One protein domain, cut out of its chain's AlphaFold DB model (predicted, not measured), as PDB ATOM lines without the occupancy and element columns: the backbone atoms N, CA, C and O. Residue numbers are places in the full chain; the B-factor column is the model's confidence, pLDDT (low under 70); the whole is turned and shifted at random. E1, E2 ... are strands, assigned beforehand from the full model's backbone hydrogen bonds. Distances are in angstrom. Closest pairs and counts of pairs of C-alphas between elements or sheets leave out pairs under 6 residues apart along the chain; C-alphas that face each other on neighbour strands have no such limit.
ATOM      1  N   MET A   1     -35.740   9.546  19.840       49.22
ATOM      2  CA  MET A   1     -36.705   8.824  20.696       49.22
ATOM      3  C   MET A   1     -36.033   8.667  22.057       49.22
ATOM      4  O   MET A   1     -35.686   7.570  22.438       49.22
ATOM      5  N   ASP A   2     -35.799   9.782  22.760       59.31
ATOM      6  CA  ASP A   2     -34.752   9.865  23.805       59.31
ATOM      7  C   ASP A   2     -35.297  10.389  25.142       59.31
ATOM      8  O   ASP A   2     -34.579  10.967  25.945       59.31
ATOM      9  N   LYS A   3     -36.601  10.238  25.399       69.19
ATOM     10  CA  LYS A   3     -37.227  10.731  26.644       69.19
ATOM     11  C   LYS A   3     -37.097   9.765  27.832       69.19
ATOM     12  O   LYS A   3     -37.628  10.055  28.896       69.19
ATOM     13  N   ILE A   4     -36.443   8.621  27.640       88.81
ATOM     14  CA  ILE A   4     -36.366   7.516  28.605       88.81
ATOM     15  C   ILE A   4     -34.937   7.447  29.150       88.81
ATOM     16  O   ILE A   4     -34.192   6.533  28.831       88.81
ATOM     17  N   ALA A   5     -34.533   8.478  29.884       92.56
ATOM     18  CA  ALA A   5     -33.223   8.545  30.521       92.56
ATOM     19  C   ALA A   5     -33.271   9.543  31.683       92.56
ATOM     20  O   ALA A   5     -33.938  10.583  31.581       92.56
ATOM     21  N   CYS A   6     -32.550   9.258  32.764       93.44
ATOM     22  CA  CYS A   6     -32.417  10.137  33.924       93.44
ATOM     23  C   CYS A   6     -31.906  11.533  33.542       93.44
ATOM     24  O   CYS A   6     -32.484  12.520  33.993       93.44
ATOM     25  N   LYS A   7     -30.945  11.649  32.615       92.62
ATOM     26  CA  LYS A   7     -30.438  12.954  32.131       92.62
ATOM     27  C   LYS A   7     -31.513  13.885  31.550       92.62
ATOM     28  O   LYS A   7     -31.329  15.095  31.523       92.62
ATOM     29  N   ASN A   8     -32.637  13.325  31.097       91.62
ATOM     30  CA  ASN A   8     -33.760  14.060  30.508       91.62
ATOM     31  C   ASN A   8     -34.953  14.191  31.479       91.62
ATOM     32  O   ASN A   8     -36.040  14.626  31.089       91.62
ATOM     33  N   CYS A   9     -34.783  13.781  32.738       91.56
ATOM     34  CA  CYS A   9     -35.836  13.666  33.736       91.56
ATOM     35  C   CYS A   9     -35.799  14.849  34.714       91.56
ATOM     36  O   CYS A   9     -34.785  15.094  35.353       91.56
ATOM     37  N   LYS A  10     -36.927  15.544  34.931       93.06
ATOM     38  CA  LYS A  10     -36.972  16.701  35.855       93.06
ATOM     39  C   LYS A  10     -36.721  16.364  37.333       93.06
ATOM     40  O   LYS A  10     -36.583  17.271  38.141       93.06
ATOM     41  N   TRP A  11     -36.774  15.081  37.695       93.81
ATOM     42  CA  TRP A  11     -36.539  14.594  39.060       93.81
ATOM     43  C   TRP A  11     -35.138  14.001  39.234       93.81
ATOM     44  O   TRP A  11     -34.844  13.446  40.290       93.81
ATOM     45  N   PHE A  12     -34.301  14.050  38.199       94.25
ATOM     46  CA  PHE A  12     -32.905  13.667  38.312       94.25
ATOM     47  C   PHE A  12     -32.099  14.846  38.855       94.25
ATOM     48  O   PHE A  12     -32.158  15.948  38.313       94.25
ATOM     49  N   GLU A  13     -31.362  14.604  39.933       94.69
ATOM     50  CA  GLU A  13     -30.437  15.566  40.527       94.69
ATOM     51  C   GLU A  13     -29.016  15.052  40.284       94.69
ATOM     52  O   GLU A  13     -28.649  13.993  40.793       94.69
ATOM     53  N   LYS A  14     -28.255  15.753  39.434       92.31
ATOM     54  CA  LYS A  14     -26.891  15.370  39.045       92.31
ATOM     55  C   LYS A  14     -25.913  15.650  40.193       92.31
ATOM     56  O   LYS A  14     -26.018  16.692  40.831       92.31
ATOM     57  N   ASN A  15     -24.940  14.762  40.397       88.19
ATOM     58  CA  ASN A  15     -23.805  15.021  41.282       88.19
ATOM     59  C   ASN A  15     -22.690  15.761  40.522       88.19
ATOM     60  O   ASN A  15     -22.416  15.453  39.363       88.19
ATOM     61  N   ASP A  16     -22.012  16.708  41.174       78.31
ATOM     62  CA  ASP A  16     -21.029  17.593  40.522       78.31
ATOM     63  C   ASP A  16     -19.797  16.872  39.943       78.31
ATOM     64  O   ASP A  16     -19.123  17.416  39.069       78.31
ATOM     65  N   ALA A  17     -19.495  15.656  40.409       72.25
ATOM     66  CA  ALA A  17     -18.243  14.965  40.103       72.25
ATOM     67  C   ALA A  17     -18.342  13.880  39.013       72.25
ATOM     68  O   ALA A  17     -17.318  13.546  38.425       72.25
ATOM     69  N   ASP A  18     -19.536  13.354  38.711       80.19
ATOM     70  CA  ASP A  18     -19.691  12.124  37.919       80.19
ATOM     71  C   ASP A  18     -20.884  12.180  36.944       80.19
ATOM     72  O   ASP A  18     -21.807  12.987  37.084       80.19
ATOM     73  N   ASP A  19     -20.929  11.243  35.989       88.38
ATOM     74  CA  ASP A  19     -22.115  10.939  35.160       88.38
ATOM     75  C   ASP A  19     -23.184  10.149  35.948       88.38
ATOM     76  O   ASP A  19     -23.869   9.253  35.446       88.38
ATOM     77  N   MET A  20     -23.321  10.502  37.223       93.19
ATOM     78  CA  MET A  20     -24.194   9.890  38.210       93.19
ATOM     79  C   MET A  20     -25.006  10.979  38.910       93.19
ATOM     80  O   MET A  20     -24.650  12.160  38.945       93.19
ATOM     81  N   GLY A  21     -26.119  10.577  39.495       94.38
ATOM     82  CA  GLY A  21     -26.964  11.448  40.296       94.38
ATOM     83  C   GLY A  21     -27.979  10.634  41.071       94.38
ATOM     84  O   GLY A  21     -27.840   9.418  41.195       94.38
ATOM     85  N   VAL A  22     -29.018  11.285  41.577       94.75
ATOM     86  CA  VAL A  22     -30.087  10.620  42.327       94.75
ATOM     87  C   VAL A  22     -31.444  10.802  41.660       94.75
ATOM     88  O   VAL A  22     -31.766  11.857  41.106       94.75
ATOM     89  N   CYS A  23     -32.277   9.763  41.730       94.50
ATOM     90  CA  CYS A  23     -33.666   9.832  41.285       94.50
ATOM     91  C   CYS A  23     -34.563  10.315  42.434       94.50
ATOM     92  O   CYS A  23     -34.990   9.517  43.266       94.50
ATOM     93  N   ARG A  24     -34.924  11.605  42.460       94.69
ATOM     94  CA  ARG A  24     -35.781  12.198  43.512       94.69
ATOM     95  C   ARG A  24     -37.252  11.775  43.454       94.69
ATOM     96  O   ARG A  24     -38.051  12.178  44.292       94.69
ATOM     97  N   LEU A  25     -37.631  10.985  42.452       93.69
ATOM     98  CA  LEU A  25     -38.979  10.439  42.322       93.69
ATOM     99  C   LEU A  25     -39.174   9.153  43.134       93.69
ATOM    100  O   LEU A  25     -40.289   8.869  43.568       93.69
ATOM    101  N   ASN A  26     -38.106   8.376  43.318       90.50
ATOM    102  CA  ASN A  26     -38.132   7.165  44.128       90.50
ATOM    103  C   ASN A  26     -37.638   7.511  45.530       90.50
ATOM    104  O   ASN A  26     -36.547   8.061  45.631       90.50
ATOM    105  N   PRO A  27     -38.398   7.209  46.594       90.88
ATOM    106  CA  PRO A  27     -38.015   7.589  47.946       90.88
ATOM    107  C   PRO A  27     -36.662   6.976  48.349       90.88
ATOM    108  O   PRO A  27     -36.263   5.951  47.785       90.88
ATOM    109  N   PRO A  28     -35.985   7.561  49.354       91.00
ATOM    110  CA  PRO A  28     -34.803   6.969  49.954       91.00
ATOM    111  C   PRO A  28     -35.029   5.515  50.370       91.00
ATOM    112  O   PRO A  28     -36.062   5.176  50.953       91.00
ATOM    113  N   VAL A  29     -34.048   4.667  50.091       88.44
ATOM    114  CA  VAL A  29     -34.004   3.267  50.523       88.44
ATOM    115  C   VAL A  29     -33.128   3.146  51.764       88.44
ATOM    116  O   VAL A  29     -32.356   4.054  52.062       88.44
ATOM    117  N   LYS A  30     -33.267   2.062  52.533       87.62
ATOM    118  CA  LYS A  30     -32.357   1.832  53.663       87.62
ATOM    119  C   LYS A  30     -30.924   1.742  53.144       87.62
ATOM    120  O   LYS A  30     -30.688   1.105  52.124       87.62
ATOM    121  N   ALA A  31     -30.003   2.381  53.854       83.38
ATOM    122  CA  ALA A  31     -28.587   2.241  53.571       83.38
ATOM    123  C   ALA A  31     -28.142   0.806  53.906       83.38
ATOM    124  O   ALA A  31     -28.263   0.377  55.052       83.38
ATOM    125  N   ASP A  32     -27.638   0.071  52.911       73.25
ATOM    126  CA  ASP A  32     -27.162  -1.317  53.067       73.25
ATOM    127  C   ASP A  32     -25.671  -1.395  53.459       73.25
ATOM    128  O   ASP A  32     -25.079  -2.471  53.507       73.25
ATOM    129  N   LYS A  33     -25.030  -0.251  53.723       73.81
ATOM    130  CA  LYS A  33     -23.607  -0.182  54.074       73.81
ATOM    131  C   LYS A  33     -23.409  -0.275  55.582       73.81
ATOM    132  O   LYS A  33     -23.999   0.498  56.340       73.81
ATOM    133  N   ASP A  34     -22.512  -1.168  55.998       62.62
ATOM    134  CA  ASP A  34     -22.053  -1.270  57.382       62.62
ATOM    135  C   ASP A  34     -21.639   0.115  57.905       62.62
ATOM    136  O   ASP A  34     -20.796   0.797  57.320       62.62
ATOM    137  N   ASN A  35     -22.248   0.523  59.022       62.94
ATOM    138  CA  ASN A  35     -22.088   1.814  59.713       62.94
ATOM    139  C   ASN A  35     -22.847   3.030  59.152       62.94
ATOM    140  O   ASN A  35     -22.717   4.117  59.718       62.94
ATOM    141  N   MET A  36     -23.699   2.884  58.134       66.00
ATOM    142  CA  MET A  36     -24.609   3.961  57.722       66.00
ATOM    143  C   MET A  36     -25.990   3.778  58.358       66.00
ATOM    144  O   MET A  36     -26.834   3.025  57.882       66.00
ATOM    145  N   TRP A  37     -26.243   4.494  59.453       71.94
ATOM    146  CA  TRP A  37     -27.581   4.587  60.035       71.94
ATOM    147  C   TRP A  37     -28.399   5.597  59.222       71.94
ATOM    148  O   TRP A  37     -28.181   6.801  59.348       71.94
ATOM    149  N   GLY A  38     -29.335   5.141  58.383       83.94
ATOM    150  CA  GLY A  38     -30.236   6.057  57.677       83.94
ATOM    151  C   GLY A  38     -30.903   5.506  56.418       83.94
ATOM    152  O   GLY A  38     -30.844   4.314  56.118       83.94
ATOM    153  N   PHE A  39     -31.557   6.417  55.694       88.81
ATOM    154  CA  PHE A  39     -32.065   6.179  54.348       88.81
ATOM    155  C   PHE A  39     -31.300   7.050  53.347       88.81
ATOM    156  O   PHE A  39     -31.108   8.243  53.587       88.81
ATOM    157  N   GLU A  40     -30.909   6.473  52.218       88.94
ATOM    158  CA  GLU A  40     -30.188   7.150  51.143       88.94
ATOM    159  C   GLU A  40     -30.993   7.138  49.844       88.94
ATOM    160  O   GLU A  40     -31.743   6.204  49.553       88.94
ATOM    161  N   TRP A  41     -30.878   8.211  49.062       89.19
ATOM    162  CA  TRP A  41     -31.502   8.248  47.744       89.19
ATOM    163  C   TRP A  41     -30.764   7.297  46.797       89.19
ATOM    164  O   TRP A  41     -29.533   7.301  46.797       89.19
ATOM    165  N   PRO A  42     -31.479   6.526  45.958       88.25
ATOM    166  CA  PRO A  42     -30.832   5.651  44.991       88.25
ATOM    167  C   PRO A  42     -29.973   6.448  44.006       88.25
ATOM    168  O   PRO A  42     -30.476   7.358  43.334       88.25
ATOM    169  N   VAL A  43     -28.697   6.075  43.906       91.81
ATOM    170  CA  VAL A  43     -27.779   6.604  42.896       91.81
ATOM    171  C   VAL A  43     -28.052   5.910  41.563       91.81
ATOM    172  O   VAL A  43     -28.180   4.688  41.509       91.81
ATOM    173  N   VAL A  44     -28.162   6.697  40.498       93.75
ATOM    174  CA  VAL A  44     -28.470   6.255  39.134       93.75
ATOM    175  C   VAL A  44     -27.572   6.978  38.131       93.75
ATOM    176  O   VAL A  44     -27.178   8.127  38.355       93.75
ATOM    177  N   GLY A  45     -27.266   6.318  37.018       94.31
ATOM    178  CA  GLY A  45     -26.524   6.887  35.898       94.31
ATOM    179  C   GLY A  45     -27.399   7.722  34.959       94.31
ATOM    180  O   GLY A  45     -28.631   7.684  35.009       94.31
ATOM    181  N   LEU A  46     -26.759   8.468  34.054       93.50
ATOM    182  CA  LEU A  46     -27.443   9.345  33.089       93.50
ATOM    183  C   LEU A  46     -28.450   8.619  32.180       93.50
ATOM    184  O   LEU A  46     -29.505   9.183  31.874       93.50
ATOM    185  N   GLU A  47     -28.140   7.387  31.774       93.38
ATOM    186  CA  GLU A  47     -28.968   6.580  30.864       93.38
ATOM    187  C   GLU A  47     -29.969   5.666  31.589       93.38
ATOM    188  O   GLU A  47     -30.747   4.972  30.934       93.38
ATOM    189  N   ASP A  48     -29.987   5.664  32.926       93.31
ATOM    190  CA  ASP A  48     -30.911   4.826  33.691       93.31
ATOM    191  C   ASP A  48     -32.367   5.289  33.561       93.31
ATOM    192  O   ASP A  48     -32.675   6.438  33.221       93.31
ATOM    193  N   TRP A  49     -33.295   4.379  33.879       92.38
ATOM    194  CA  TRP A  49     -34.722   4.666  33.850       92.38
ATOM    195  C   TRP A  49     -35.538   3.899  34.892       92.38
ATOM    196  O   TRP A  49     -35.529   2.674  34.943       92.38
ATOM    197  N   CYS A  50     -36.353   4.624  35.665       91.94
ATOM    198  CA  CYS A  50     -37.186   4.048  36.729       91.94
ATOM    199  C   CYS A  50     -38.586   3.574  36.282       91.94
ATOM    200  O   CYS A  50     -39.402   3.182  37.119       91.94
ATOM    201  N   GLY A  51     -38.920   3.641  34.988       88.81
ATOM    202  CA  GLY A  51     -40.205   3.150  34.470       88.81
ATOM    203  C   GLY A  51     -41.406   4.094  34.635       88.81
ATOM    204  O   GLY A  51     -42.520   3.725  34.267       88.81
ATOM    205  N   LYS A  52     -41.238   5.301  35.188       88.25
ATOM    206  CA  LYS A  52     -42.351   6.233  35.471       88.25
ATOM    207  C   LYS A  52     -42.659   7.148  34.288       88.25
ATOM    208  O   LYS A  52     -41.756   7.633  33.651       88.25
ATOM    209  N   PHE A  53     -43.921   7.472  34.016       82.12
ATOM    210  CA  PHE A  53     -44.309   8.385  32.916       82.12
ATOM    211  C   PHE A  53     -44.040   7.872  31.490       82.12
ATOM    212  O   PHE A  53     -44.002   8.654  30.540       82.12
ATOM    213  N   VAL A  54     -43.936   6.553  31.304       78.44
ATOM    214  CA  VAL A  54     -44.044   5.942  29.973       78.44
ATOM    215  C   VAL A  54     -45.519   5.750  29.629       78.44
ATOM    216  O   VAL A  54     -46.224   4.963  30.261       78.44
ATOM    217  N   PHE A  55     -45.997   6.439  28.591       68.19
ATOM    218  CA  PHE A  55     -47.267   6.091  27.959       68.19
ATOM    219  C   PHE A  55     -47.066   4.812  27.151       68.19
ATOM    220  O   PHE A  55     -46.714   4.845  25.971       68.19
ATOM    221  N   MET A  56     -47.279   3.660  27.782       62.44
ATOM    222  CA  MET A  56     -47.376   2.412  27.037       62.44
ATOM    223  C   MET A  56     -48.652   2.461  26.190       62.44
ATOM    224  O   MET A  56     -49.760   2.343  26.717       62.44
ATOM    225  N   ARG A  57     -48.523   2.624  24.866       66.94
ATOM    226  CA  ARG A  57     -49.629   2.302  23.955       66.94
ATOM    227  C   ARG A  57     -49.906   0.811  24.121       66.94
ATOM    228  O   ARG A  57     -49.084  -0.014  23.726       66.94
ATOM    229  N   LYS A  58     -51.049   0.459  24.718       69.69
ATOM    230  CA  LYS A  58     -51.532  -0.925  24.704       69.69
ATOM    231  C   LYS A  58     -51.609  -1.359  23.239       69.69
ATOM    232  O   LYS A  58     -52.250  -0.676  22.439       69.69
ATOM    233  N   LYS A  59     -50.937  -2.456  22.877       65.44
ATOM    234  CA  LYS A  59     -51.152  -3.075  21.566       65.44
ATOM    235  C   LYS A  59     -52.636  -3.465  21.489       65.44
ATOM    236  O   LYS A  59     -53.136  -4.024  22.472       65.44
ATOM    237  N   PRO A  60     -53.357  -3.137  20.404       72.44
ATOM    238  CA  PRO A  60     -54.730  -3.599  20.248       72.44
ATOM    239  C   PRO A  60     -54.737  -5.131  20.311       72.44
ATOM    240  O   PRO A  60     -53.885  -5.774  19.700       72.44
ATOM    241  N   LYS A  61     -55.650  -5.709  21.102       72.94
ATOM    242  CA  LYS A  61     -55.878  -7.158  21.105       72.94
ATOM    243  C   LYS A  61     -56.433  -7.524  19.732       72.94
ATOM    244  O   LYS A  61     -57.537  -7.098  19.404       72.94
ATOM    245  N   THR A  62     -55.666  -8.255  18.936       74.25
ATOM    246  CA  THR A  62     -56.196  -8.945  17.761       74.25
ATOM    247  C   THR A  62     -57.204  -9.984  18.260       74.25
ATOM    248  O   THR A  62     -56.881 -10.736  19.183       74.25
ATOM    249  N   ILE A  63     -58.429  -9.925  17.730       71.94
ATOM    250  CA  ILE A  63     -59.481 -10.939  17.906       71.94
ATOM    251  C   ILE A  63     -59.090 -12.212  17.161       71.94
ATOM    252  O   ILE A  63     -58.483 -12.070  16.075       71.94
TER     253      ILE A  63
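This is residues 1 to 63 of the 63 residues of an uncharacterized protein of marine sediment metagenome (UniProt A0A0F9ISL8). With little regular structure, this is a small meander of three strands, each antiparallel to the one before, with a long loop, residues 24 to 42, reaching out one way and a free tail, residues 55 to 63, sticking out the other. The loop is tied across itself where residues 29 to 30 pair antiparallel with 39 to 40. The 63 printed residues have no named helix; the class is all strand, in order E1, E2, E3 along the chain and across the sheet, with 10 residues in named strands. The rod, 57 by 25 by 15 A, is only just loose, close to extended, with a radius of gyration of the C-alphas of 15.7 A.

Find E2, residues 20 to 23, from C-alpha 20 at (-24.194, 9.890, 38.210), 10.0 A long. E1 is residues 12 to 14; E3, residues 43 to 45, ends at (-26.524, 6.887, 35.898).

Look at hairpin E1 and E2, at 150 degrees: N 13 and O 22 are 3.0 A apart, within hydrogen-bond range. In hairpin E2 and E3, at 120 degrees, N 44 and O 21 are 2.8 A apart, also within range.

The C-alphas of Asn 35 and Ile 63 are the farthest apart, 57.5 A. The E2 to E3 link is long; the printed part has no cut. Look for pLDDT under 70 at residues 1 to 3, 34 to 36 and 55 to 59.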